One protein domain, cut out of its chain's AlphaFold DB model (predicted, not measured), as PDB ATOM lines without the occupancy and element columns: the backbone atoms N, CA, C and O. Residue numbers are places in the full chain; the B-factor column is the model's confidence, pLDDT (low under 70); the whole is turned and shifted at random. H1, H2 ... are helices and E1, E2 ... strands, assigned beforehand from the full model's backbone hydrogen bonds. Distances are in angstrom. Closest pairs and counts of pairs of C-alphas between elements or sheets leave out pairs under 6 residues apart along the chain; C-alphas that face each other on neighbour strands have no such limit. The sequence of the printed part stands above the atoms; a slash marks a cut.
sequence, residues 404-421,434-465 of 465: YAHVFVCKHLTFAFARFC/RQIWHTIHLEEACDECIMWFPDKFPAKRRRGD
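Overview. This is residues 404 to 421 and 434 to 465 of the 465 residues of an uncharacterized protein of Sodiomyces alkalinus F11 (UniProt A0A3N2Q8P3). A small, strongly twisted three-stranded sheet makes one end of the model; a short helix, H1, follows beyond it, then a tail, residues 453 to 465, with no named element. The 50 printed residues hold E1, E2, E3 and H1 in that order; the sheet is mixed, ordered E2, E1, E3, and the class is mixed, helices and strands. The whole is loose, with a radius of gyration of the C-alphas of 13.4 A, and only just elongated, spanning 43 by 24 by 14 A.

Arrangement. Start at E1, residues 404 to 408, the inner strand. E2, residues 413 to 419, is antiparallel to it at 157 degrees, a hairpin; look for N 406 and O 414, 2.8 A apart, within hydrogen-bond range. E3, residues 435 to 442, is parallel to E1 at 31 degrees, with N 407 and O 440 in range at 2.8 A; it bends by 56 degrees at residue 438. H1, residues 447 to 452, is not on the sheet; every O i to N i+4 pair in it is within range.

Along the chain. Find C-alpha 404 at (-11.732, 122.337, -17.282), where E1 begins its 12.6 A. E2 covers 18.2 A, E3 19.5 A, and H1 8.6 A to C-alpha 452 at (-2.441, 143.407, -26.356).

Size, cuts and confidence. Residues 422 to 433 are not printed; C-alphas 421 and 434 are 11.0 A apart across the cut. No link printed whole is long. Of the printed residues, one has a pLDDT under 70, namely residue 465, and the mean pLDDT of the printed part is 91.9.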
ATOM      1  N   TYR A 404     -12.161 121.344 -18.258       95.94
ATOM      2  CA  TYR A 404     -11.732 122.337 -17.282       95.94
ATOM      3  C   TYR A 404     -11.964 123.729 -17.867       95.94
ATOM      4  O   TYR A 404     -11.538 124.008 -18.987       95.94
ATOM      5  N   ALA A 405     -12.651 124.592 -17.127       97.31
ATOM      6  CA  ALA A 405     -12.795 125.997 -17.479       97.31
ATOM      7  C   ALA A 405     -11.720 126.797 -16.740       97.31
ATOM      8  O   ALA A 405     -11.753 126.883 -15.516       97.31
ATOM      9  N   HIS A 406     -10.761 127.361 -17.462       98.12
ATOM     10  CA  HIS A 406      -9.758 128.260 -16.906       98.12
ATOM     11  C   HIS A 406     -10.294 129.688 -16.935       98.12
ATOM     12  O   HIS A 406     -10.599 130.212 -18.006       98.12
ATOM     13  N   VAL A 407     -10.419 130.307 -15.764       98.12
ATOM     14  CA  VAL A 407     -10.876 131.690 -15.600       98.12
ATOM     15  C   VAL A 407      -9.673 132.552 -15.270       98.12
ATOM     16  O   VAL A 407      -9.128 132.453 -14.175       98.12
ATOM     17  N   PHE A 408      -9.259 133.392 -16.209       98.00
ATOM     18  CA  PHE A 408      -8.133 134.307 -16.017       98.00
ATOM     19  C   PHE A 408      -8.572 135.558 -15.249       98.00
ATOM     20  O   PHE A 408      -9.750 135.929 -15.272       98.00
ATOM     21  N   VAL A 409      -7.628 136.285 -14.641       97.38
ATOM     22  CA  VAL A 409      -7.931 137.571 -13.969       97.38
ATOM     23  C   VAL A 409      -8.492 138.627 -14.923       97.38
ATOM     24  O   VAL A 409      -9.263 139.494 -14.513       97.38
ATOM     25  N   CYS A 410      -8.181 138.524 -16.218       97.50
ATOM     26  CA  CYS A 410      -8.755 139.366 -17.267       97.50
ATOM     27  C   CYS A 410     -10.199 138.977 -17.650       97.50
ATOM     28  O   CYS A 410     -10.749 139.550 -18.585       97.50
ATOM     29  N   LYS A 411     -10.819 138.022 -16.937       97.25
ATOM     30  CA  LYS A 411     -12.178 137.479 -17.143       97.25
ATOM     31  C   LYS A 411     -12.388 136.676 -18.429       97.25
ATOM     32  O   LYS A 411     -13.510 136.249 -18.697       97.25
ATOM     33  N   HIS A 412     -11.339 136.428 -19.206       97.75
ATOM     34  CA  HIS A 412     -11.418 135.484 -20.315       97.75
ATOM     35  C   HIS A 412     -11.520 134.046 -19.802       97.75
ATOM     36  O   HIS A 412     -11.053 133.721 -18.709       97.75
ATOM     37  N   LEU A 413     -12.162 133.200 -20.607       97.44
ATOM     38  CA  LEU A 413     -12.370 131.786 -20.328       97.44
ATOM     39  C   LEU A 413     -11.682 130.961 -21.408       97.44
ATOM     40  O   LEU A 413     -11.994 131.119 -22.587       97.44
ATOM     41  N   THR A 414     -10.794 130.050 -21.014       96.81
ATOM     42  CA  THR A 414     -10.306 129.004 -21.922       96.81
ATOM     43  C   THR A 414     -10.756 127.639 -21.435       96.81
ATOM     44  O   THR A 414     -10.940 127.406 -20.242       96.81
ATOM     45  N   PHE A 415     -11.005 126.731 -22.374       95.31
ATOM     46  CA  PHE A 415     -11.467 125.385 -22.061       95.31
ATOM     47  C   PHE A 415     -10.354 124.394 -22.362       95.31
ATOM     48  O   PHE A 415      -9.998 124.194 -23.522       95.31
ATOM     49  N   ALA A 416      -9.839 123.755 -21.318       93.44
ATOM     50  CA  ALA A 416      -8.934 122.627 -21.448       93.44
ATOM     51  C   ALA A 416      -9.729 121.325 -21.350       93.44
ATOM     52  O   ALA A 416     -10.698 121.202 -20.601       93.44
ATOM     53  N   PHE A 417      -9.352 120.335 -22.144       90.69
ATOM     54  CA  PHE A 417     -10.039 119.055 -22.145       90.69
ATOM     55  C   PHE A 417      -9.705 118.261 -20.872       90.69
ATOM     56  O   PHE A 417      -8.530 118.076 -20.568       90.69
ATOM     57  N   ALA A 418     -10.715 117.790 -20.129       87.44
ATOM     58  CA  ALA A 418     -10.508 117.052 -18.879       87.44
ATOM     59  C   ALA A 418     -10.577 115.538 -19.088       87.44
ATOM     60  O   ALA A 418      -9.657 114.804 -18.728       87.44
ATOM     61  N   ARG A 419     -11.686 115.053 -19.660       81.88
ATOM     62  CA  ARG A 419     -11.939 113.617 -19.813       81.88
ATOM     63  C   ARG A 419     -12.787 113.325 -21.043       81.88
ATOM     64  O   ARG A 419     -13.805 113.975 -21.293       81.88
ATOM     65  N   PHE A 420     -12.380 112.292 -21.782       73.75
ATOM     66  CA  PHE A 420     -13.157 111.756 -22.894       73.75
ATOM     67  C   PHE A 420     -14.435 111.088 -22.405       73.75
ATOM     68  O   PHE A 420     -14.442 110.366 -21.404       73.75
ATOM     69  N   CYS A 421     -15.504 111.275 -23.176       70.75
ATOM     70  CA  CYS A 421     -16.624 110.358 -23.137       70.75
ATOM     71  C   CYS A 421     -16.125 108.943 -23.494       70.75
ATOM     72  O   CYS A 421     -15.328 108.745 -24.415       70.75
ATOM     73  N   ARG A 434     -20.852 120.898 -24.166       84.44
ATOM     74  CA  ARG A 434     -19.694 120.878 -23.265       84.44
ATOM     75  C   ARG A 434     -20.189 120.868 -21.823       84.44
ATOM     76  O   ARG A 434     -20.995 121.720 -21.460       84.44
ATOM     77  N   GLN A 435     -19.709 119.933 -21.009       90.19
ATOM     78  CA  GLN A 435     -19.952 119.952 -19.568       90.19
ATOM     79  C   GLN A 435     -18.682 120.430 -18.861       90.19
ATOM     80  O   GLN A 435     -17.608 119.854 -19.050       90.19
ATOM     81  N   ILE A 436     -18.792 121.495 -18.066       93.31
ATOM     82  CA  ILE A 436     -17.679 121.968 -17.238       93.31
ATOM     83  C   ILE A 436     -17.557 121.013 -16.053       93.31
ATOM     84  O   ILE A 436     -18.504 120.839 -15.290       93.31
ATOM     85  N   TRP A 437     -16.404 120.363 -15.935       93.56
ATOM     86  CA  TRP A 437     -16.078 119.482 -14.816       93.56
ATOM     87  C   TRP A 437     -15.626 120.286 -13.607       93.56
ATOM     88  O   TRP A 437     -16.080 120.051 -12.491       93.56
ATOM     89  N   HIS A 438     -14.723 121.237 -13.832       95.75
ATOM     90  CA  HIS A 438     -14.203 122.094 -12.782       95.75
ATOM     91  C   HIS A 438     -13.731 123.427 -13.355       95.75
ATOM     92  O   HIS A 438     -13.293 123.505 -14.506       95.75
ATOM     93  N   THR A 439     -13.824 124.460 -12.526       97.44
ATOM     94  CA  THR A 439     -13.435 125.827 -12.859       97.44
ATOM     95  C   THR A 439     -12.142 126.148 -12.121       97.44
ATOM     96  O   THR A 439     -12.119 126.149 -10.895       97.44
ATOM     97  N   ILE A 440     -11.066 126.393 -12.863       97.69
ATOM     98  CA  ILE A 440      -9.738 126.707 -12.331       97.69
ATOM     99  C   ILE A 440      -9.518 128.206 -12.500       97.69
ATOM    100  O   ILE A 440      -9.487 128.709 -13.621       97.69
ATOM    101  N   HIS A 441      -9.370 128.922 -11.391       98.06
ATOM    102  CA  HIS A 441      -9.034 130.341 -11.417       98.06
ATOM    103  C   HIS A 441      -7.523 130.506 -11.576       98.06
ATOM    104  O   HIS A 441      -6.752 129.980 -10.777       98.06
ATOM    105  N   LEU A 442      -7.113 131.219 -12.621       97.00
ATOM    106  CA  LEU A 442      -5.722 131.550 -12.896       97.00
ATOM    107  C   LEU A 442      -5.460 132.992 -12.463       97.00
ATOM    108  O   LEU A 442      -6.235 133.891 -12.787       97.00
ATOM    109  N   GLU A 443      -4.361 133.200 -11.740       96.19
ATOM    110  CA  GLU A 443      -3.914 134.525 -11.281       96.19
ATOM    111  C   GLU A 443      -3.337 135.384 -12.417       96.19
ATOM    112  O   GLU A 443      -3.171 136.594 -12.272       96.19
ATOM    113  N   GLU A 444      -3.023 134.762 -13.548       96.44
ATOM    114  CA  GLU A 444      -2.439 135.413 -14.714       96.44
ATOM    115  C   GLU A 444      -3.538 135.842 -15.694       96.44
ATOM    116  O   GLU A 444      -4.654 135.309 -15.693       96.44
ATOM    117  N   ALA A 445      -3.257 136.860 -16.508       97.31
ATOM    118  CA  ALA A 445      -4.121 137.212 -17.630       97.31
ATOM    119  C   ALA A 445      -3.922 136.205 -18.771       97.31
ATOM    120  O   ALA A 445      -2.903 135.524 -18.822       97.31
ATOM    121  N   CYS A 446      -4.890 136.082 -19.681       97.38
ATOM    122  CA  CYS A 446      -4.697 135.216 -20.841       97.38
ATOM    123  C   CYS A 446      -3.610 135.778 -21.770       97.38
ATOM    124  O   CYS A 446      -3.380 136.991 -21.794       97.38
ATOM    125  N   ASP A 447      -3.000 134.908 -22.576       95.62
ATOM    126  CA  ASP A 447      -1.909 135.269 -23.494       95.62
ATOM    127  C   ASP A 447      -2.281 136.433 -24.424       95.62
ATOM    128  O   ASP A 447      -1.477 137.332 -24.656       95.62
ATOM    129  N   GLU A 448      -3.532 136.480 -24.893       96.50
ATOM    130  CA  GLU A 448      -4.039 137.586 -25.710       96.50
ATOM    131  C   GLU A 448      -4.052 138.910 -24.937       96.50
ATOM    132  O   GLU A 448      -3.593 139.930 -25.444       96.50
ATOM    133  N   CYS A 449      -4.533 138.922 -23.691       96.88
ATOM    134  CA  CYS A 449      -4.540 140.137 -22.876       96.88
ATOM    135  C   CYS A 449      -3.133 140.601 -22.514       96.88
ATOM    136  O   CYS A 449      -2.902 141.806 -22.463       96.88
ATOM    137  N   ILE A 450      -2.209 139.671 -22.275       95.94
ATOM    138  CA  ILE A 450      -0.803 139.998 -22.025       95.94
ATOM    139  C   ILE A 450      -0.180 140.614 -23.283       95.94
ATOM    140  O   ILE A 450       0.519 141.619 -23.189       95.94
ATOM    141  N   MET A 451      -0.470 140.053 -24.461       95.94
ATOM    142  CA  MET A 451       0.057 140.534 -25.738       95.94
ATOM    143  C   MET A 451      -0.486 141.920 -26.115       95.94
ATOM    144  O   MET A 451       0.283 142.778 -26.542       95.94
ATOM    145  N   TRP A 452      -1.793 142.151 -25.957       97.31
ATOM    146  CA  TRP A 452      -2.441 143.407 -26.356       97.31
ATOM    147  C   TRP A 452      -2.370 144.506 -25.292       97.31
ATOM    148  O   TRP A 452      -2.423 145.687 -25.629       97.31
ATOM    149  N   PHE A 453      -2.259 144.143 -24.010       96.56
ATOM    150  CA  PHE A 453      -2.257 145.086 -22.888       96.56
ATOM    151  C   PHE A 453      -1.140 144.781 -21.873       96.56
ATOM    152  O   PHE A 453      -1.431 144.574 -20.687       96.56
ATOM    153  N   PRO A 454       0.138 144.799 -22.296       95.44
ATOM    154  CA  PRO A 454       1.263 144.464 -21.422       95.44
ATOM    155  C   PRO A 454       1.370 145.396 -20.205       95.44
ATOM    156  O   PRO A 454       1.776 144.957 -19.132       95.44
ATOM    157  N   ASP A 455       0.927 146.652 -20.330       95.94
ATOM    158  CA  ASP A 455       0.945 147.626 -19.231       95.94
ATOM    159  C   ASP A 455      -0.070 147.300 -18.125       95.94
ATOM    160  O   ASP A 455       0.156 147.598 -16.952       95.94
ATOM    161  N   LYS A 456      -1.205 146.683 -18.482       96.06
ATOM    162  CA  LYS A 456      -2.258 146.306 -17.520       96.06
ATOM    163  C   LYS A 456      -1.966 144.975 -16.843       96.06
ATOM    164  O   LYS A 456      -2.402 144.753 -15.715       96.06
ATOM    165  N   PHE A 457      -1.249 144.102 -17.539       95.56
ATOM    166  CA  PHE A 457      -0.917 142.763 -17.083       95.56
ATOM    167  C   PHE A 457       0.590 142.546 -17.231       95.56
ATOM    168  O   PHE A 457       1.014 141.779 -18.099       95.56
ATOM    169  N   PRO A 458       1.415 143.229 -16.411       90.94
ATOM    170  CA  PRO A 458       2.854 143.072 -16.492       90.94
ATOM    171  C   PRO A 458       3.200 141.605 -16.244       90.94
ATOM    172  O   PRO A 458       2.807 141.030 -15.224       90.94
ATOM    173  N   ALA A 459       3.927 141.001 -17.186       86.81
ATOM    174  CA  ALA A 459       4.391 139.630 -17.049       86.81
ATOM    175  C   ALA A 459       5.108 139.490 -15.702       86.81
ATOM    176  O   ALA A 459       6.005 140.278 -15.379       86.81
ATOM    177  N   LYS A 460       4.677 138.516 -14.893       87.38
ATOM    178  CA  LYS A 460       5.267 138.248 -13.581       87.38
ATOM    179  C   LYS A 460       6.736 137.919 -13.827       87.38
ATOM    180  O   LYS A 460       7.053 136.828 -14.294       87.38
ATOM    181  N   ARG A 461       7.625 138.894 -13.585       83.50
ATOM    182  CA  ARG A 461       9.070 138.701 -13.741       83.50
ATOM    183  C   ARG A 461       9.425 137.458 -12.943       83.50
ATOM    184  O   ARG A 461       9.117 137.394 -11.749       83.50
ATOM    185  N   ARG A 462       9.986 136.448 -13.611       82.50
ATOM    186  CA  ARG A 462      10.460 135.248 -12.924       82.50
ATOM    187  C   ARG A 462      11.458 135.743 -11.884       82.50
ATOM    188  O   ARG A 462      12.442 136.382 -12.233       82.50
ATOM    189  N   ARG A 463      11.144 135.560 -10.598       76.25
ATOM    190  CA  ARG A 463      12.068 135.902  -9.512       76.25
ATOM    191  C   ARG A 463      13.270 134.973  -9.672       76.25
ATOM    192  O   ARG A 463      13.183 133.821  -9.260       76.25
ATOM    193  N   GLY A 464      14.318 135.432 -10.345       80.19
ATOM    194  CA  GLY A 464      15.462 134.594 -10.689       80.19
ATOM    195  C   GLY A 464      16.408 135.162 -11.746       80.19
ATOM    196  O   GLY A 464      17.512 134.639 -11.833       80.19
ATOM    197  N   ASP A 465      16.008 136.203 -12.485       49.94
ATOM    198  CA  ASP A 465      16.903 136.930 -13.401       49.94
ATOM    199  C   ASP A 465      17.580 138.133 -12.732       49.94
ATOM    200  O   ASP A 465      16.879 138.876 -11.995       49.94
TER     201      ASP A 465